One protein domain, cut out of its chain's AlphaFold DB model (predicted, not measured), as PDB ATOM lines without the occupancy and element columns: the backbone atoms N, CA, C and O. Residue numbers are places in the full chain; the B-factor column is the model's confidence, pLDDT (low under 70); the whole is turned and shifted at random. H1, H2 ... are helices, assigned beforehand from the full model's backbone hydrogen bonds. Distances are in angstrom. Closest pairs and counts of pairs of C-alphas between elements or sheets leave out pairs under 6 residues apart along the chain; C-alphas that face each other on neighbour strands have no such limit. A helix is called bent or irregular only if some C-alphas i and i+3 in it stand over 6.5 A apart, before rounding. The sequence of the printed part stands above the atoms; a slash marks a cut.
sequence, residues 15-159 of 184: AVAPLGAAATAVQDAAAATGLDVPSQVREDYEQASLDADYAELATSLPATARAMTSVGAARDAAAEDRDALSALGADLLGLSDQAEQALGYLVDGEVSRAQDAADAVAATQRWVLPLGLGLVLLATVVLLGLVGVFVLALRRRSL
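Overview. This is residues 15 to 159 of the 184 residues of an uncharacterized protein of Phycicoccus endophyticus (UniProt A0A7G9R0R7). One long helix, H7, sticks out as an arm with its residues 137 to 157 from one end of an elongated body of helices gathered along H3. In that body the hairpin of H5 and H6 packs side by side with H3, H1 and H2 pack on H3 toward the end away from the arm, and short H4 crosses the root of H7. The printed part has 145 residues with seven named helices, H1 to H7 in chain order, and no named strand; the class is all helix. The whole is extended, with a radius of gyration of the C-alphas of 24.2 A and spans of 93 by 23 by 18 A.

Along the chain. Find C-alpha 128 at (110.408, 135.612, 137.055); from there H7, residues 128 to 157, runs 44.0 A to C-alpha 157 at (121.192, 145.552, 178.486). Go back to H3, residues 51 to 78, which measures 40.3 A and has a kink of 29 degrees near residue 59. It is neither bent nor irregular, but only just: C-alphas 58 and 61 are 6.2 A apart. H1, residues 19 to 33, begins at C-alpha 19 at (95.599, 134.776, 100.430) and measures 21.1 A. H6, residues 111 to 125, measures 21.3 A, and H5, residues 95 to 107, measures 18.6 A. The short helices are H2, residues 39 to 47, and H4, residues 84 to 92.

Arrangement. Look first at H3, the hub, which touches four helices. H3, H5 and H6 form an up and down bundle, each running against the one before it in the chain. With residues 67 to 78 alone H3 touches H5, at 22 degrees, a shallow tilt; their closest C-alphas, those of Ala 78 and Ser 96, are 5.1 A apart. H6 touches H3 the same way at a shallow tilt of 26 degrees, closest at C-alphas Gln 115 and Ala 67, 4.9 A. H5 and H6, a helical hairpin, touch at C-alphas Ala 102 and Ala 114, 4.5 A apart. H1 touches H3 the same way, a shallow tilt of 14 degrees, closest at C-alphas Val 26 and Ala 65, 4.4 A. H2 and H3, a helical hairpin, touch through residues 53 to 64 of H3 alone, closest at C-alphas Tyr 45 and Leu 57, 6.9 A. H7 touches H4 with residues 128 to 133 alone, about perpendicular at 78 degrees, closest at C-alphas Gly 132 and Gly 89, 4.4 A. H6 and H7 meet only through their link, and H3 and H7 are apart. In H1, H2, H4, H5, H6 and H7 each O i to N i+4 pair is within hydrogen-bond range; in H3, 22 of 24 are.

Size, cuts and confidence. The C-alphas farthest apart, those of Leu 50 and Leu 159, stand 93.0 A apart. Residues 137 to 159 stand free, and the body without them spans 60 by 21 by 18 A. The printed part has no cut, and its six links are tight. Mean pLDDT of the printed part is 87.6; it is under 70 at residues 129, 131 to 132, 134 and 157 to 159.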
ATOM      1  N   ALA A  15      96.084 137.952  92.578       88.44
ATOM      2  CA  ALA A  15      96.194 138.605  93.883       88.44
ATOM      3  C   ALA A  15      95.576 137.773  95.022       88.44
ATOM      4  O   ALA A  15      96.152 137.682  96.101       88.44
ATOM      5  N   VAL A  16      94.443 137.109  94.769       90.50
ATOM      6  CA  VAL A  16      93.716 136.312  95.772       90.50
ATOM      7  C   VAL A  16      94.343 134.935  96.005       90.50
ATOM      8  O   VAL A  16      94.285 134.417  97.118       90.50
ATOM      9  N   ALA A  17      94.964 134.323  94.989       91.38
ATOM     10  CA  ALA A  17      95.554 132.984  95.096       91.38
ATOM     11  C   ALA A  17      96.460 132.761  96.334       91.38
ATOM     12  O   ALA A  17      96.275 131.740  97.000       91.38
ATOM     13  N   PRO A  18      97.402 133.659  96.691       89.56
ATOM     14  CA  PRO A  18      98.226 133.489  97.891       89.56
ATOM     15  C   PRO A  18      97.470 133.714  99.212       89.56
ATOM     16  O   PRO A  18      97.896 133.185 100.240       89.56
ATOM     17  N   LEU A  19      96.349 134.449  99.209       92.88
ATOM     18  CA  LEU A  19      95.599 134.776 100.430       92.88
ATOM     19  C   LEU A  19      94.970 133.545 101.081       92.88
ATOM     20  O   LEU A  19      94.808 133.520 102.296       92.88
ATOM     21  N   GLY A  20      94.656 132.507 100.298       93.31
ATOM     22  CA  GLY A  20      94.086 131.266 100.824       93.31
ATOM     23  C   GLY A  20      94.976 130.616 101.887       93.31
ATOM     24  O   GLY A  20      94.501 130.307 102.973       93.31
ATOM     25  N   ALA A  21      96.279 130.489 101.617       94.25
ATOM     26  CA  ALA A  21      97.220 129.914 102.579       94.25
ATOM     27  C   ALA A  21      97.373 130.786 103.838       94.25
ATOM     28  O   ALA A  21      97.494 130.258 104.941       94.25
ATOM     29  N   ALA A  22      97.335 132.115 103.688       95.19
ATOM     30  CA  ALA A  22      97.413 133.039 104.817       95.19
ATOM     31  C   ALA A  22      96.150 132.988 105.697       95.19
ATOM     32  O   ALA A  22      96.261 132.960 106.919       95.19
ATOM     33  N   ALA A  23      94.963 132.907 105.092       96.12
ATOM     34  CA  ALA A  23      93.705 132.740 105.816       96.12
ATOM     35  C   ALA A  23      93.656 131.396 106.563       96.12
ATOM     36  O   ALA A  23      93.263 131.356 107.727       96.12
ATOM     37  N   THR A  24      94.122 130.309 105.936       97.06
ATOM     38  CA  THR A  24      94.277 129.013 106.611       97.06
ATOM     39  C   THR A  24      95.233 129.112 107.795       97.06
ATOM     40  O   THR A  24      94.901 128.623 108.865       97.06
ATOM     41  N   ALA A  25      96.359 129.820 107.671       96.88
ATOM     42  CA  ALA A  25      97.280 130.006 108.792       96.88
ATOM     43  C   ALA A  25      96.637 130.737 109.988       96.88
ATOM     44  O   ALA A  25      96.935 130.406 111.134       96.88
ATOM     45  N   VAL A  26      95.739 131.700 109.744       97.44
ATOM     46  CA  VAL A  26      94.960 132.358 110.811       97.44
ATOM     47  C   VAL A  26      94.003 131.367 111.477       97.44
ATOM     48  O   VAL A  26      93.927 131.318 112.702       97.44
ATOM     49  N   GLN A  27      93.302 130.545 110.693       97.56
ATOM     50  CA  GLN A  27      92.392 129.521 111.218       97.56
ATOM     51  C   GLN A  27      93.132 128.437 112.012       97.56
ATOM     52  O   GLN A  27      92.672 128.033 113.078       97.56
ATOM     53  N   ASP A  28      94.294 128.004 111.530       98.06
ATOM     54  CA  ASP A  28      95.148 127.040 112.219       98.06
ATOM     55  C   ASP A  28      95.670 127.621 113.539       98.06
ATOM     56  O   ASP A  28      95.647 126.939 114.562       98.06
ATOM     57  N   ALA A  29      96.083 128.895 113.551       97.50
ATOM     58  CA  ALA A  29      96.497 129.588 114.772       97.50
ATOM     59  C   ALA A  29      95.340 129.719 115.776       97.50
ATOM     60  O   ALA A  29      95.528 129.467 116.969       97.50
ATOM     61  N   ALA A  30      94.135 130.051 115.304       97.44
ATOM     62  CA  ALA A  30      92.920 130.083 116.115       97.44
ATOM     63  C   ALA A  30      92.633 128.716 116.753       97.44
ATOM     64  O   ALA A  30      92.468 128.609 117.966       97.44
ATOM     65  N   ALA A  31      92.668 127.647 115.954       97.75
ATOM     66  CA  ALA A  31      92.444 126.286 116.430       97.75
ATOM     67  C   ALA A  31      93.521 125.823 117.425       97.75
ATOM     68  O   ALA A  31      93.196 125.200 118.433       97.75
ATOM     69  N   ALA A  32      94.793 126.140 117.165       97.31
ATOM     70  CA  ALA A  32      95.910 125.745 118.018       97.31
ATOM     71  C   ALA A  32      95.891 126.450 119.381       97.31
ATOM     72  O   ALA A  32      96.235 125.845 120.393       97.31
ATOM     73  N   THR A  33      95.490 127.722 119.411       96.06
ATOM     74  CA  THR A  33      95.480 128.543 120.633       96.06
ATOM     75  C   THR A  33      94.127 128.534 121.347       96.06
ATOM     76  O   THR A  33      94.028 128.943 122.506       96.06
ATOM     77  N   GLY A  34      93.064 128.075 120.681       96.69
ATOM     78  CA  GLY A  34      91.689 128.198 121.163       96.69
ATOM     79  C   GLY A  34      91.216 129.653 121.261       96.69
ATOM     80  O   GLY A  34      90.318 129.937 122.050       96.69
ATOM     81  N   LEU A  35      91.862 130.574 120.539       95.00
ATOM     82  CA  LEU A  35      91.458 131.975 120.437       95.00
ATOM     83  C   LEU A  35      90.564 132.164 119.214       95.00
ATOM     84  O   LEU A  35      90.821 131.591 118.156       95.00
ATOM     85  N   ASP A  36      89.546 133.009 119.339       95.81
ATOM     86  CA  ASP A  36      88.707 133.380 118.205       95.81
ATOM     87  C   ASP A  36      89.458 134.302 117.235       95.81
ATOM     88  O   ASP A  36      90.313 135.099 117.625       95.81
ATOM     89  N   VAL A  37      89.116 134.211 115.947       95.12
ATOM     90  CA  VAL A  37      89.649 135.126 114.930       95.12
ATOM     91  C   VAL A  37      89.096 136.538 115.184       95.12
ATOM     92  O   VAL A  37      87.868 136.679 115.267       95.12
ATOM     93  N   PRO A  38      89.952 137.580 115.251       94.75
ATOM     94  CA  PRO A  38      89.510 138.957 115.460       94.75
ATOM     95  C   PRO A  38      88.443 139.383 114.449       94.75
ATOM     96  O   PRO A  38      88.567 139.113 113.249       94.75
ATOM     97  N   SER A  39      87.389 140.055 114.919       94.31
ATOM     98  CA  SER A  39      86.258 140.444 114.065       94.31
ATOM     99  C   SER A  39      86.687 141.366 112.935       94.31
ATOM    100  O   SER A  39      86.257 141.154 111.807       94.31
ATOM    101  N   GLN A  40      87.585 142.312 113.217       93.12
ATOM    102  CA  GLN A  40      88.094 143.245 112.218       93.12
ATOM    103  C   GLN A  40      88.813 142.520 111.073       93.12
ATOM    104  O   GLN A  40      88.510 142.759 109.915       93.12
ATOM    105  N   VAL A  41      89.667 141.537 111.380       93.75
ATOM    106  CA  VAL A  41      90.378 140.754 110.352       93.75
ATOM    107  C   VAL A  41      89.407 139.947 109.487       93.75
ATOM    108  O   VAL A  41      89.605 139.816 108.278       93.75
ATOM    109  N   ARG A  42      88.339 139.407 110.089       94.06
ATOM    110  CA  ARG A  42      87.269 138.733 109.345       94.06
ATOM    111  C   ARG A  42      86.517 139.716 108.444       94.06
ATOM    112  O   ARG A  42      86.288 139.397 107.284       94.06
ATOM    113  N   GLU A  43      86.151 140.883 108.963       94.62
ATOM    114  CA  GLU A  43      85.451 141.924 108.206       94.62
ATOM    115  C   GLU A  43      86.294 142.429 107.030       94.62
ATOM    116  O   GLU A  43      85.786 142.478 105.912       94.62
ATOM    117  N   ASP A  44      87.583 142.698 107.244       93.50
ATOM    118  CA  ASP A  44      88.519 143.106 106.194       93.50
ATOM    119  C   ASP A  44      88.631 142.030 105.104       93.50
ATOM    120  O   ASP A  44      88.623 142.331 103.909       93.50
ATOM    121  N   TYR A  45      88.678 140.751 105.495       93.19
ATOM    122  CA  TYR A  45      88.700 139.631 104.553       93.19
ATOM    123  C   TYR A  45      87.405 139.519 103.737       93.19
ATOM    124  O   TYR A  45      87.448 139.302 102.525       93.19
ATOM    125  N   GLU A  46      86.250 139.653 104.390       94.00
ATOM    126  CA  GLU A  46      84.931 139.523 103.763       94.00
ATOM    127  C   GLU A  46      84.576 140.719 102.867       94.00
ATOM    128  O   GLU A  46      83.862 140.551 101.874       94.00
ATOM    129  N   GLN A  47      85.064 141.917 103.196       94.88
ATOM    130  CA  GLN A  47      84.763 143.156 102.474       94.88
ATOM    131  C   GLN A  47      85.784 143.495 101.378       94.88
ATOM    132  O   GLN A  47      85.497 144.346 100.529       94.88
ATOM    133  N   ALA A  48      86.939 142.821 101.340       92.94
ATOM    134  CA  ALA A  48      87.976 143.069 100.345       92.94
ATOM    135  C   ALA A  48      87.476 142.866  98.907       92.94
ATOM    136  O   ALA A  48      87.107 141.767  98.473       92.94
ATOM    137  N   SER A  49      87.509 143.948  98.131       89.62
ATOM    138  CA  SER A  49      86.965 143.989  96.768       89.62
ATOM    139  C   SER A  49      87.874 144.699  95.765       89.62
ATOM    140  O   SER A  49      87.655 144.605  94.549       89.62
ATOM    141  N   LEU A  50      88.898 145.399  96.256       88.75
ATOM    142  CA  LEU A  50      89.860 146.156  95.471       88.75
ATOM    143  C   LEU A  50      91.266 145.560  95.595       88.75
ATOM    144  O   LEU A  50      91.603 144.879  96.559       88.75
ATOM    145  N   ASP A  51      92.119 145.861  94.612       86.19
ATOM    146  CA  ASP A  51      93.503 145.373  94.587       86.19
ATOM    147  C   ASP A  51      94.310 145.847  95.811       86.19
ATOM    148  O   ASP A  51      95.175 145.121  96.299       86.19
ATOM    149  N   ALA A  52      94.004 147.046  96.324       87.94
ATOM    150  CA  ALA A  52      94.605 147.579  97.545       87.94
ATOM    151  C   ALA A  52      94.247 146.723  98.772       87.94
ATOM    152  O   ALA A  52      95.147 146.340  99.515       87.94
ATOM    153  N   ASP A  53      92.974 146.344  98.913       91.94
ATOM    154  CA  ASP A  53      92.482 145.500 100.006       91.94
ATOM    155  C   ASP A  53      93.181 144.130  99.995       91.94
ATOM    156  O   ASP A  53      93.623 143.625 101.025       91.94
ATOM    157  N   TYR A  54      93.362 143.528  98.812       92.00
ATOM    158  CA  TYR A  54      94.071 142.249  98.693       92.00
ATOM    159  C   TYR A  54      95.560 142.357  99.043       92.00
ATOM    160  O   TYR A  54      96.121 141.429  99.629       92.00
ATOM    161  N   ALA A  55      96.211 143.471  98.695       91.62
ATOM    162  CA  ALA A  55      97.600 143.715  99.071       91.62
ATOM    163  C   ALA A  55      97.752 143.919 100.586       91.62
ATOM    164  O   ALA A  55      98.707 143.418 101.180       91.62
ATOM    165  N   GLU A  56      96.794 144.600 101.216       93.06
ATOM    166  CA  GLU A  56      96.741 144.757 102.666       93.06
ATOM    167  C   GLU A  56      96.557 143.399 103.357       93.06
ATOM    168  O   GLU A  56      97.402 143.019 104.174       93.06
ATOM    169  N   LEU A  57      95.568 142.602 102.932       94.06
ATOM    170  CA  LEU A  57      95.330 141.241 103.432       94.06
ATOM    171  C   LEU A  57      96.552 140.325 103.305       94.06
ATOM    172  O   LEU A  57      96.805 139.499 104.186       94.06
ATOM    173  N   ALA A  58      97.342 140.474 102.238       93.12
ATOM    174  CA  ALA A  58      98.560 139.690 102.042       93.12
ATOM    175  C   ALA A  58      99.606 139.919 103.149       93.12
ATOM    176  O   ALA A  58     100.462 139.060 103.374       93.12
ATOM    177  N   THR A  59      99.536 141.055 103.847       94.38
ATOM    178  CA  THR A  59     100.428 141.406 104.960       94.38
ATOM    179  C   THR A  59      99.758 141.274 106.326       94.38
ATOM    180  O   THR A  59     100.397 140.788 107.264       94.38
ATOM    181  N   SER A  60      98.475 141.624 106.438       94.75
ATOM    182  CA  SER A  60      97.740 141.607 107.704       94.75
ATOM    183  C   SER A  60      97.385 140.190 108.165       94.75
ATOM    184  O   SER A  60      97.511 139.898 109.356       94.75
ATOM    185  N   LEU A  61      97.039 139.266 107.258       96.06
ATOM    186  CA  LEU A  61      96.700 137.884 107.631       96.06
ATOM    187  C   LEU A  61      97.898 137.137 108.253       96.06
ATOM    188  O   LEU A  61      97.750 136.598 109.353       96.06
ATOM    189  N   PRO A  62      99.110 137.133 107.652       96.31
ATOM    190  CA  PRO A  62     100.271 136.516 108.294       96.31
ATOM    191  C   PRO A  62     100.660 137.180 109.619       96.31
ATOM    192  O   PRO A  62     101.105 136.488 110.535       96.31
ATOM    193  N   ALA A  63     100.510 138.506 109.732       94.06
ATOM    194  CA  ALA A  63     100.765 139.221 110.982       94.06
ATOM    195  C   ALA A  63      99.773 138.799 112.075       94.06
ATOM    196  O   ALA A  63     100.185 138.500 113.193       94.06
ATOM    197  N   THR A  64      98.493 138.666 111.725       96.94
ATOM    198  CA  THR A  64      97.440 138.201 112.637       96.94
ATOM    199  C   THR A  64      97.729 136.792 113.139       96.94
ATOM    200  O   THR A  64      97.736 136.572 114.344       96.94
ATOM    201  N   ALA A  65      98.049 135.846 112.250       97.25
ATOM    202  CA  ALA A  65      98.369 134.473 112.652       97.25
ATOM    203  C   ALA A  65      99.548 134.414 113.647       97.25
ATOM    204  O   ALA A  65      99.518 133.659 114.623       97.25
ATOM    205  N   ARG A  66     100.577 135.251 113.436       96.44
ATOM    206  CA  ARG A  66     101.712 135.377 114.365       96.44
ATOM    207  C   ARG A  66     101.283 135.965 115.703       96.44
ATOM    208  O   ARG A  66     101.615 135.382 116.727       96.44
ATOM    209  N   ALA A  67     100.521 137.058 115.699       96.44
ATOM    210  CA  ALA A  67     100.029 137.683 116.922       96.44
ATOM    211  C   ALA A  67      99.149 136.725 117.736       96.44
ATOM    212  O   ALA A  67      99.375 136.580 118.930       96.44
ATOM    213  N   MET A  68      98.224 135.996 117.097       97.56
ATOM    214  CA  MET A  68      97.420 134.961 117.762       97.56
ATOM    215  C   MET A  68      98.305 133.903 118.428       97.56
ATOM    216  O   MET A  68      98.088 133.562 119.586       97.56
ATOM    217  N   THR A  69      99.340 133.430 117.726       96.56
ATOM    218  CA  THR A  69     100.298 132.457 118.275       96.56
ATOM    219  C   THR A  69     101.048 133.022 119.485       96.56
ATOM    220  O   THR A  69     101.132 132.354 120.515       96.56
ATOM    221  N   SER A  70     101.561 134.254 119.391       94.50
ATOM    222  CA  SER A  70     102.275 134.914 120.490       94.50
ATOM    223  C   SER A  70     101.372 135.164 121.700       94.50
ATOM    224  O   SER A  70     101.772 134.882 122.826       94.50
ATOM    225  N   VAL A  71     100.144 135.642 121.485       95.38
ATOM    226  CA  VAL A  71      99.157 135.877 122.552       95.38
ATOM    227  C   VAL A  71      98.738 134.561 123.204       95.38
ATOM    228  O   VAL A  71      98.661 134.489 124.428       95.38
ATOM    229  N   GLY A  72      98.528 133.501 122.418       93.56
ATOM    230  CA  GLY A  72      98.268 132.160 122.942       93.56
ATOM    231  C   GLY A  72      99.398 131.677 123.851       93.56
ATOM    232  O   GLY A  72      99.146 131.286 124.986       93.56
ATOM    233  N   ALA A  73     100.650 131.815 123.407       92.31
ATOM    234  CA  ALA A  73     101.816 131.475 124.220       92.31
ATOM    235  C   ALA A  73     101.924 132.335 125.493       92.31
ATOM    236  O   ALA A  73     102.252 131.810 126.555       92.31
ATOM    237  N   ALA A  74     101.623 133.635 125.414       89.62
ATOM    238  CA  ALA A  74     101.599 134.525 126.574       89.62
ATOM    239  C   ALA A  74     100.511 134.123 127.585       89.62
ATOM    240  O   ALA A  74     100.770 134.113 128.788       89.62
ATOM    241  N   ARG A  75      99.321 133.733 127.111       93.38
ATOM    242  CA  ARG A  75      98.225 133.225 127.951       93.38
ATOM    243  C   ARG A  75      98.606 131.915 128.631       93.38
ATOM    244  O   ARG A  75      98.398 131.772 129.833       93.38
ATOM    245  N   ASP A  76      99.181 130.980 127.884       90.56
ATOM    246  CA  ASP A  76      99.599 129.686 128.423       90.56
ATOM    247  C   ASP A  76     100.739 129.860 129.436       90.56
ATOM    248  O   ASP A  76     100.727 129.235 130.494       90.56
ATOM    249  N   ALA A  77     101.674 130.781 129.176       86.12
ATOM    250  CA  ALA A  77     102.689 131.172 130.145       86.12
ATOM    251  C   ALA A  77     102.057 131.813 131.389       86.12
ATOM    252  O   ALA A  77     102.457 131.503 132.506       86.12
ATOM    253  N   ALA A  78     101.068 132.696 131.259       85.44
ATOM    254  CA  ALA A  78     100.391 133.273 132.421       85.44
ATOM    255  C   ALA A  78      99.669 132.205 133.267       85.44
ATOM    256  O   ALA A  78      99.714 132.278 134.493       85.44
ATOM    257  N   ALA A  79      99.083 131.193 132.621       85.50
ATOM    258  CA  ALA A  79      98.356 130.094 133.258       85.50
ATOM    259  C   ALA A  79      99.240 128.928 133.746       85.50
ATOM    260  O   ALA A  79      98.720 127.969 134.319       85.50
ATOM    261  N   GLU A  80     100.551 128.979 133.507       87.25
ATOM    262  CA  GLU A  80     101.491 127.927 133.892       87.25
ATOM    263  C   GLU A  80     101.485 127.706 135.414       87.25
ATOM    264  O   GLU A  80     101.630 128.653 136.192       87.25
ATOM    265  N   ASP A  81     101.343 126.447 135.842       81.06
ATOM    266  CA  ASP A  81     101.428 126.084 137.257       81.06
ATOM    267  C   ASP A  81     102.885 126.193 137.727       81.06
ATOM    268  O   ASP A  81     103.778 125.497 137.235       81.06
ATOM    269  N   ARG A  82     103.134 127.121 138.651       81.12
ATOM    270  CA  ARG A  82     104.475 127.530 139.077       81.12
ATOM    271  C   ARG A  82     104.745 127.129 140.516       81.12
ATOM    272  O   ARG A  82     103.868 127.176 141.374       81.12
ATOM    273  N   ASP A  83     106.013 126.842 140.809       83.50
ATOM    274  CA  ASP A  83     106.470 126.780 142.194       83.50
ATOM    275  C   ASP A  83     106.231 128.127 142.906       83.50
ATOM    276  O   ASP A  83     106.179 129.187 142.277       83.50
ATOM    277  N   ALA A  84     106.095 128.097 144.233       81.88
ATOM    278  CA  ALA A  84     105.680 129.263 145.016       81.88
ATOM    279  C   ALA A  84     106.570 130.510 144.822       81.88
ATOM    280  O   ALA A  84     106.079 131.633 144.944       81.88
ATOM    281  N   LEU A  85     107.863 130.339 144.518       80.25
ATOM    282  CA  LEU A  85     108.779 131.462 144.293       80.25
ATOM    283  C   LEU A  85     108.561 132.078 142.913       80.25
ATOM    284  O   LEU A  85     108.489 133.300 142.781       80.25
ATOM    285  N   SER A  86     108.422 131.230 141.899       79.00
ATOM    286  CA  SER A  86     108.117 131.648 140.535       79.00
ATOM    287  C   SER A  86     106.723 132.283 140.434       79.00
ATOM    288  O   SER A  86     106.553 133.267 139.719       79.00
ATOM    289  N   ALA A  87     105.737 131.789 141.188       79.94
ATOM    290  CA  ALA A  87     104.402 132.383 141.257       79.94
ATOM    291  C   ALA A  87     104.438 133.818 141.815       79.94
ATOM    292  O   ALA A  87     103.860 134.722 141.219       79.94
ATOM    293  N   LEU A  88     105.188 134.053 142.901       79.81
ATOM    294  CA  LEU A  88     105.359 135.394 143.474       79.81
ATOM    295  C   LEU A  88     106.065 136.351 142.503       79.81
ATOM    296  O   LEU A  88     105.685 137.513 142.390       79.81
ATOM    297  N   GLY A  89     107.090 135.867 141.796       78.25
ATOM    298  CA  GLY A  89     107.774 136.648 140.764       78.25
ATOM    299  C   GLY A  89     106.850 137.023 139.602       78.25
ATOM    300  O   GLY A  89     106.897 138.155 139.134       78.25
ATOM    301  N   ALA A  90     105.993 136.099 139.160       80.62
ATOM    302  CA  ALA A  90     105.034 136.340 138.085       80.62
ATOM    303  C   ALA A  90     103.942 137.346 138.490       80.62
ATOM    304  O   ALA A  90     103.619 138.230 137.698       80.62
ATOM    305  N   ASP A  91     103.431 137.248 139.721       84.69
ATOM    306  CA  ASP A  91     102.433 138.171 140.278       84.69
ATOM    307  C   ASP A  91     102.999 139.593 140.419       84.69
ATOM    308  O   ASP A  91     102.419 140.557 139.931       84.69
ATOM    309  N   LEU A  92     104.216 139.725 140.964       80.88
ATOM    310  CA  LEU A  92     104.911 141.016 141.063       80.88
ATOM    311  C   LEU A  92     105.177 141.671 139.705       80.88
ATOM    312  O   LEU A  92     105.237 142.896 139.611       80.88
ATOM    313  N   LEU A  93     105.387 140.861 138.669       82.75
ATOM    314  CA  LEU A  93     105.620 141.333 137.308       82.75
ATOM    315  C   LEU A  93     104.317 141.542 136.521       82.75
ATOM    316  O   LEU A  93     104.379 142.024 135.391       82.75
ATOM    317  N   GLY A  94     103.155 141.213 137.097       87.94
ATOM    318  CA  GLY A  94     101.853 141.364 136.447       87.94
ATOM    319  C   GLY A  94     101.716 140.512 135.185       87.94
ATOM    320  O   GLY A  94     101.150 140.971 134.198       87.94
ATOM    321  N   LEU A  95     102.276 139.294 135.176       87.38
ATOM    322  CA  LEU A  95     102.300 138.439 133.979       87.38
ATOM    323  C   LEU A  95     100.889 138.155 133.435       87.38
ATOM    324  O   LEU A  95     100.685 138.153 132.223       87.38
ATOM    325  N   SER A  96      99.923 137.946 134.335       87.88
ATOM    326  CA  SER A  96      98.518 137.711 133.988       87.88
ATOM    327  C   SER A  96      97.866 138.949 133.372       87.88
ATOM    328  O   SER A  96      97.278 138.840 132.300       87.88
ATOM    329  N   ASP A  97      98.045 140.122 133.985       90.31
ATOM    330  CA  ASP A  97      97.493 141.390 133.487       90.31
ATOM    331  C   ASP A  97      98.053 141.737 132.099       90.31
ATOM    332  O   ASP A  97      97.331 142.204 131.220       90.31
ATOM    333  N   GLN A  98      99.345 141.478 131.872       89.50
ATOM    334  CA  GLN A  98      99.980 141.690 130.571       89.50
ATOM    335  C   GLN A  98      99.452 140.722 129.506       89.50
ATOM    336  O   GLN A  98      99.210 141.137 128.371       89.50
ATOM    337  N   ALA A  99      99.246 139.448 129.853       91.25
ATOM    338  CA  ALA A  99      98.660 138.471 128.939       91.25
ATOM    339  C   ALA A  99      97.197 138.810 128.600       91.25
ATOM    340  O   ALA A  99      96.794 138.709 127.441       91.25
ATOM    341  N   GLU A 100      96.418 139.269 129.581       93.50
ATOM    342  CA  GLU A 100      95.043 139.732 129.373       93.50
ATOM    343  C   GLU A 100      95.000 140.999 128.509       93.50
ATOM    344  O   GLU A 100      94.190 141.097 127.588       93.50
ATOM    345  N   GLN A 101      95.931 141.933 128.714       93.94
ATOM    346  CA  GLN A 101      96.065 143.119 127.869       93.94
ATOM    347  C   GLN A 101      96.434 142.762 126.419       93.94
ATOM    348  O   GLN A 101      95.864 143.328 125.486       93.94
ATOM    349  N   ALA A 102      97.345 141.806 126.210       93.62
ATOM    350  CA  ALA A 102      97.701 141.326 124.876       93.62
ATOM    351  C   ALA A 102      96.497 140.690 124.157       93.62
ATOM    352  O   ALA A 102      96.293 140.920 122.963       93.62
ATOM    353  N   LEU A 103      95.665 139.944 124.894       94.50
ATOM    354  CA  LEU A 103      94.405 139.408 124.383       94.50
ATOM    355  C   LEU A 103      93.407 140.520 124.037       94.50
ATOM    356  O   LEU A 103      92.792 140.456 122.976       94.50
ATOM    357  N   GLY A 104      93.281 141.544 124.884       94.44
ATOM    358  CA  GLY A 104      92.436 142.710 124.623       94.44
ATOM    359  C   GLY A 104      92.783 143.385 123.295       94.44
ATOM    360  O   GLY A 104      91.925 143.505 122.426       94.44
ATOM    361  N   TYR A 105      94.065 143.705 123.079       95.50
ATOM    362  CA  TYR A 105      94.522 144.283 121.809       95.50
ATOM    363  C   TYR A 105      94.237 143.382 120.604       95.50
ATOM    364  O   TYR A 105      93.904 143.876 119.531       95.50
ATOM    365  N   LEU A 106      94.356 142.059 120.758       94.38
ATOM    366  CA  LEU A 106      94.064 141.124 119.673       94.38
ATOM    367  C   LEU A 106      92.573 141.128 119.314       94.38
ATOM    368  O   LEU A 106      92.235 141.145 118.131       94.38
ATOM    369  N   VAL A 107      91.693 141.129 120.320       94.75
ATOM    370  CA  VAL A 107      90.233 141.188 120.139       94.75
ATOM    371  C   VAL A 107      89.817 142.495 119.466       94.75
ATOM    372  O   VAL A 107      88.986 142.467 118.558       94.75
ATOM    373  N   ASP A 108      90.452 143.604 119.840       93.31
ATOM    374  CA  ASP A 108      90.216 144.930 119.260       93.31
ATOM    375  C   ASP A 108      90.804 145.091 117.842       93.31
ATOM    376  O   ASP A 108      90.677 146.155 117.240       93.31
ATOM    377  N   GLY A 109      91.451 144.057 117.288       90.62
ATOM    378  CA  GLY A 109      92.067 144.097 115.958       90.62
ATOM    379  C   GLY A 109      93.417 144.823 115.912       90.62
ATOM    380  O   GLY A 109      94.022 144.959 114.847       90.62
ATOM    381  N   GLU A 110      93.957 145.241 117.058       93.25
ATOM    382  CA  GLU A 110      95.245 145.926 117.182       93.25
ATOM    383  C   GLU A 110      96.425 144.936 117.146       93.25
ATOM    384  O   GLU A 110      97.224 144.833 118.078       93.25
ATOM    385  N   VAL A 111      96.564 144.214 116.030       91.88
ATOM    386  CA  VAL A 111      97.510 143.095 115.835       91.88
ATOM    387  C   VAL A 111      98.948 143.433 116.245       91.88
ATOM    388  O   VAL A 111      99.598 142.639 116.922       91.88
ATOM    389  N   SER A 112      99.449 144.618 115.876       91.69
ATOM    390  CA  SER A 112     100.813 145.038 116.237       91.69
ATOM    391  C   SER A 112     100.973 145.229 117.744       91.69
ATOM    392  O   SER A 112     101.957 144.766 118.310       91.69
ATOM    393  N   ARG A 113     100.004 145.877 118.409       91.12
ATOM    394  CA  ARG A 113     100.072 146.107 119.862       91.12
ATOM    395  C   ARG A 113      99.901 144.809 120.639       91.12
ATOM    396  O   ARG A 113     100.582 144.610 121.639       91.12
ATOM    397  N   ALA A 114      99.043 143.914 120.153       91.19
ATOM    398  CA  ALA A 114      98.889 142.574 120.705       91.19
ATOM    399  C   ALA A 114     100.210 141.795 120.663       91.19
ATOM    400  O   ALA A 114     100.594 141.173 121.652       91.19
ATOM    401  N   GLN A 115     100.929 141.871 119.539       90.94
ATOM    402  CA  GLN A 115     102.230 141.229 119.395       90.94
ATOM    403  C   GLN A 115     103.287 141.851 120.320       90.94
ATOM    404  O   GLN A 115     103.953 141.111 121.039       90.94
ATOM    405  N   ASP A 116     103.394 143.182 120.369       90.62
ATOM    406  CA  ASP A 116     104.338 143.878 121.255       90.62
ATOM    407  C   ASP A 116     104.089 143.532 122.736       90.62
ATOM    408  O   ASP A 116     105.029 143.288 123.498       90.62
ATOM    409  N   ALA A 117     102.818 143.465 123.148       89.94
ATOM    410  CA  ALA A 117     102.428 143.076 124.500       89.94
ATOM    411  C   ALA A 117     102.767 141.604 124.799       89.94
ATOM    412  O   ALA A 117     103.299 141.296 125.866       89.94
ATOM    413  N   ALA A 118     102.528 140.692 123.854       89.06
ATOM    414  CA  ALA A 118     102.887 139.283 124.009       89.06
ATOM    415  C   ALA A 118     104.412 139.068 124.083       89.06
ATOM    416  O   ALA A 118     104.898 138.291 124.910       89.06
ATOM    417  N   ASP A 119     105.186 139.794 123.275       87.88
ATOM    418  CA  ASP A 119     106.650 139.742 123.304       87.88
ATOM    419  C   ASP A 119     107.203 140.295 124.631       87.88
ATOM    420  O   ASP A 119     108.191 139.774 125.165       87.88
ATOM    421  N   ALA A 120     106.537 141.296 125.220       86.50
ATOM    422  CA  ALA A 120     106.862 141.793 126.556       86.50
ATOM    423  C   ALA A 120     106.658 140.717 127.637       86.50
ATOM    424  O   ALA A 120     107.528 140.552 128.497       86.50
ATOM    425  N   VAL A 121     105.586 139.919 127.561       85.75
ATOM    426  CA  VAL A 121     105.370 138.772 128.464       85.75
ATOM    427  C   VAL A 121     106.516 137.763 128.337       85.75
ATOM    428  O   VAL A 121     107.108 137.366 129.344       85.75
ATOM    429  N   ALA A 122     106.902 137.406 127.107       84.12
ATOM    430  CA  ALA A 122     107.998 136.466 126.854       84.12
ATOM    431  C   ALA A 122     109.359 136.979 127.368       84.12
ATOM    432  O   ALA A 122     110.172 136.214 127.898       84.12
ATOM    433  N   ALA A 123     109.620 138.284 127.246       82.38
ATOM    434  CA  ALA A 123     110.819 138.908 127.801       82.38
ATOM    435  C   ALA A 123     110.815 138.873 129.337       82.38
ATOM    436  O   ALA A 123     111.842 138.578 129.958       82.38
ATOM    437  N   THR A 124     109.655 139.123 129.941       77.19
ATOM    438  CA  THR A 124     109.462 139.190 131.393       77.19
ATOM    439  C   THR A 124     109.545 137.809 132.045       77.19
ATOM    440  O   THR A 124     110.125 137.676 133.123       77.19
ATOM    441  N   GLN A 125     109.101 136.752 131.356       74.88
ATOM    442  CA  GLN A 125     109.197 135.362 131.819       74.88
ATOM    443  C   GLN A 125     110.636 134.958 132.196       74.88
ATOM    444  O   GLN A 125     110.848 134.216 133.154       74.88
ATOM    445  N   ARG A 126     111.648 135.509 131.511       77.56
ATOM    446  CA  ARG A 126     113.072 135.247 131.804       77.56
ATOM    447  C   ARG A 126     113.532 135.789 133.164       77.56
ATOM    448  O   ARG A 126     114.556 135.345 133.677       77.56
ATOM    449  N   TRP A 127     112.792 136.735 133.741       71.81
ATOM    450  CA  TRP A 127     113.132 137.420 134.990       71.81
ATOM    451  C   TRP A 127     112.328 136.942 136.202       71.81
ATOM    452  O   TRP A 127     112.678 137.290 137.329       71.81
ATOM    453  N   VAL A 128     111.311 136.101 135.999       74.69
ATOM    454  CA  VAL A 128     110.408 135.612 137.055       74.69
ATOM    455  C   VAL A 128     111.174 134.931 138.198       74.69
ATOM    456  O   VAL A 128     111.032 135.300 139.364       74.69
ATOM    457  N   LEU A 129     112.049 133.980 137.863       64.88
ATOM    458  CA  LEU A 129     112.815 133.190 138.830       64.88
ATOM    459  C   LEU A 129     113.865 134.021 139.605       64.88
ATOM    460  O   LEU A 129     113.873 133.960 140.839       64.88
ATOM    461  N   PRO A 130     114.729 134.838 138.959       70.69
ATOM    462  CA  PRO A 130     115.695 135.658 139.689       70.69
ATOM    463  C   PRO A 130     115.046 136.743 140.564       70.69
ATOM    464  O   PRO A 130     115.583 137.025 141.636       70.69
ATOM    465  N   LEU A 131     113.900 137.321 140.176       69.50
ATOM    466  CA  LEU A 131     113.183 138.274 141.035       69.50
ATOM    467  C   LEU A 131     112.550 137.594 142.253       69.50
ATOM    468  O   LEU A 131     112.726 138.086 143.370       69.50
ATOM    469  N   GLY A 132     111.878 136.453 142.063       66.56
ATOM    470  CA  GLY A 132     111.299 135.686 143.171       66.56
ATOM    471  C   GLY A 132     112.361 135.262 144.191       66.56
ATOM    472  O   GLY A 132     112.214 135.489 145.395       66.56
ATOM    473  N   LEU A 133     113.492 134.735 143.709       70.19
ATOM    474  CA  LEU A 133     114.630 134.360 144.554       70.19
ATOM    475  C   LEU A 133     115.262 135.579 145.251       70.19
ATOM    476  O   LEU A 133     115.586 135.520 146.439       70.19
ATOM    477  N   GLY A 134     115.434 136.687 144.524       69.50
ATOM    478  CA  GLY A 134     116.016 137.921 145.047       69.50
ATOM    479  C   GLY A 134     115.209 138.505 146.204       69.50
ATOM    480  O   GLY A 134     115.790 138.911 147.213       69.50
ATOM    481  N   LEU A 135     113.876 138.477 146.106       74.38
ATOM    482  CA  LEU A 135     112.990 138.945 147.171       74.38
ATOM    483  C   LEU A 135     113.119 138.085 148.439       74.38
ATOM    484  O   LEU A 135     113.232 138.624 149.541       74.38
ATOM    485  N   VAL A 136     113.164 136.756 148.296       71.94
ATOM    486  CA  VAL A 136     113.348 135.850 149.442       71.94
ATOM    487  C   VAL A 136     114.712 136.042 150.088       71.94
ATOM    488  O   VAL A 136     114.797 136.136 151.315       71.94
ATOM    489  N   LEU A 137     115.781 136.172 149.300       72.12
ATOM    490  CA  LEU A 137     117.111 136.460 149.837       72.12
ATOM    491  C   LEU A 137     117.128 137.785 150.607       72.12
ATOM    492  O   LEU A 137     117.633 137.825 151.730       72.12
ATOM    493  N   LEU A 138     116.517 138.838 150.058       74.31
ATOM    494  CA  LEU A 138     116.395 140.130 150.732       74.31
ATOM    495  C   LEU A 138     115.634 140.003 152.058       74.31
ATOM    496  O   LEU A 138     116.116 140.480 153.085       74.31
ATOM    497  N   ALA A 139     114.490 139.314 152.061       73.06
ATOM    498  CA  ALA A 139     113.708 139.073 153.270       73.06
ATOM    499  C   ALA A 139     114.525 138.314 154.327       73.06
ATOM    500  O   ALA A 139     114.527 138.692 155.499       73.06
ATOM    501  N   THR A 140     115.288 137.299 153.910       79.56
ATOM    502  CA  THR A 140     116.167 136.530 154.804       79.56
ATOM    503  C   THR A 140     117.248 137.415 155.427       79.56
ATOM    504  O   THR A 140     117.475 137.354 156.635       79.56
ATOM    505  N   VAL A 141     117.888 138.277 154.629       81.88
ATOM    506  CA  VAL A 141     118.920 139.214 155.103       81.88
ATOM    507  C   VAL A 141     118.339 140.227 156.088       81.88
ATOM    508  O   VAL A 141     118.936 140.468 157.139       81.88
ATOM    509  N   VAL A 142     117.161 140.787 155.797       84.19
ATOM    510  CA  VAL A 142     116.468 141.715 156.706       84.19
ATOM    511  C   VAL A 142     116.113 141.021 158.022       84.19
ATOM    512  O   VAL A 142     116.345 141.585 159.092       84.19
ATOM    513  N   LEU A 143     115.617 139.782 157.964       84.69
ATOM    514  CA  LEU A 143     115.270 139.000 159.149       84.69
ATOM    515  C   LEU A 143     116.506 138.710 160.016       84.69
ATOM    516  O   LEU A 143     116.489 138.951 161.222       84.69
ATOM    517  N   LEU A 144     117.603 138.260 159.399       85.62
ATOM    518  CA  LEU A 144     118.889 138.037 160.069       85.62
ATOM    519  C   LEU A 144     119.438 139.327 160.691       85.62
ATOM    520  O   LEU A 144     119.919 139.305 161.824       85.62
ATOM    521  N   GLY A 145     119.321 140.454 159.986       84.00
ATOM    522  CA  GLY A 145     119.698 141.771 160.491       84.00
ATOM    523  C   GLY A 145     118.893 142.171 161.728       84.00
ATOM    524  O   GLY A 145     119.475 142.553 162.742       84.00
ATOM    525  N   LEU A 146     117.566 142.019 161.687       86.62
ATOM    526  CA  LEU A 146     116.682 142.306 162.821       86.62
ATOM    527  C   LEU A 146     116.996 141.423 164.032       86.62
ATOM    528  O   LEU A 146     117.115 141.937 165.145       86.62
ATOM    529  N   VAL A 147     117.193 140.119 163.824       86.06
ATOM    530  CA  VAL A 147     117.594 139.188 164.889       86.06
ATOM    531  C   VAL A 147     118.950 139.589 165.470       86.06
ATOM    532  O   VAL A 147     119.101 139.647 166.690       86.06
ATOM    533  N   GLY A 148     119.924 139.936 164.627       84.69
ATOM    534  CA  GLY A 148     121.238 140.404 165.064       84.69
ATOM    535  C   GLY A 148     121.163 141.670 165.919       84.69
ATOM    536  O   GLY A 148     121.749 141.721 167.003       84.69
ATOM    537  N   VAL A 149     120.392 142.671 165.483       84.38
ATOM    538  CA  VAL A 149     120.158 143.913 166.239       84.38
ATOM    539  C   VAL A 149     119.468 143.621 167.569       84.38
ATOM    540  O   VAL A 149     119.876 144.152 168.603       84.38
ATOM    541  N   PHE A 150     118.464 142.746 167.572       85.56
ATOM    542  CA  PHE A 150     117.731 142.363 168.775       85.56
ATOM    543  C   PHE A 150     118.633 141.655 169.796       85.56
ATOM    544  O   PHE A 150     118.661 142.028 170.972       85.56
ATOM    545  N   VAL A 151     119.443 140.691 169.348       84.31
ATOM    546  CA  VAL A 151     120.429 139.994 170.188       84.31
ATOM    547  C   VAL A 151     121.472 140.971 170.736       84.31
ATOM    548  O   VAL A 151     121.816 140.911 171.919       84.31
ATOM    549  N   LEU A 152     121.952 141.910 169.914       83.56
ATOM    550  CA  LEU A 152     122.912 142.927 170.344       83.56
ATOM    551  C   LEU A 152     122.304 143.879 171.387       83.56
ATOM    552  O   LEU A 152     122.965 144.219 172.371       83.56
ATOM    553  N   ALA A 153     121.042 144.277 171.212       82.31
ATOM    554  CA  ALA A 153     120.312 145.113 172.160       82.31
ATOM    555  C   ALA A 153     120.103 144.408 173.512       82.31
ATOM    556  O   ALA A 153     120.298 145.024 174.564       82.31
ATOM    557  N   LEU A 154     119.780 143.111 173.498       83.62
ATOM    558  CA  LEU A 154     119.675 142.289 174.708       83.62
ATOM    559  C   LEU A 154     121.027 142.144 175.416       83.62
ATOM    560  O   LEU A 154     121.110 142.366 176.621       83.62
ATOM    561  N   ARG A 155     122.109 141.863 174.677       79.69
ATOM    562  CA  ARG A 155     123.464 141.780 175.250       79.69
ATOM    563  C   ARG A 155     123.924 143.096 175.872       79.69
ATOM    564  O   ARG A 155     124.549 143.078 176.928       79.69
ATOM    565  N   ARG A 156     123.603 144.235 175.253       76.56
ATOM    566  CA  ARG A 156     123.945 145.563 175.790       76.56
ATOM    567  C   ARG A 156     123.179 145.909 177.065       76.56
ATOM    568  O   ARG A 156     123.718 146.623 177.905       76.56
ATOM    569  N   ARG A 157     121.959 145.394 177.239       65.94
ATOM    570  CA  ARG A 157     121.192 145.552 178.486       65.94
ATOM    571  C   ARG A 157     121.748 144.726 179.646       65.94
ATOM    572  O   ARG A 157     121.541 145.107 180.791       65.94
ATOM    573  N   SER A 158     122.482 143.654 179.354       59.22
ATOM    574  CA  SER A 158     123.073 142.775 180.368       59.22
ATOM    575  C   SER A 158     124.454 143.211 180.860       59.22
ATOM    576  O   SER A 158     125.051 142.471 181.634       59.22
ATOM    577  N   LEU A 159     124.981 144.374 180.451       55.47
ATOM    578  CA  LEU A 159     126.153 144.965 181.105       55.47
ATOM    579  C   LEU A 159     125.706 145.544 182.455       55.47
ATOM    580  O   LEU A 159     125.007 146.565 182.475       55.47
TER     581      LEU A 159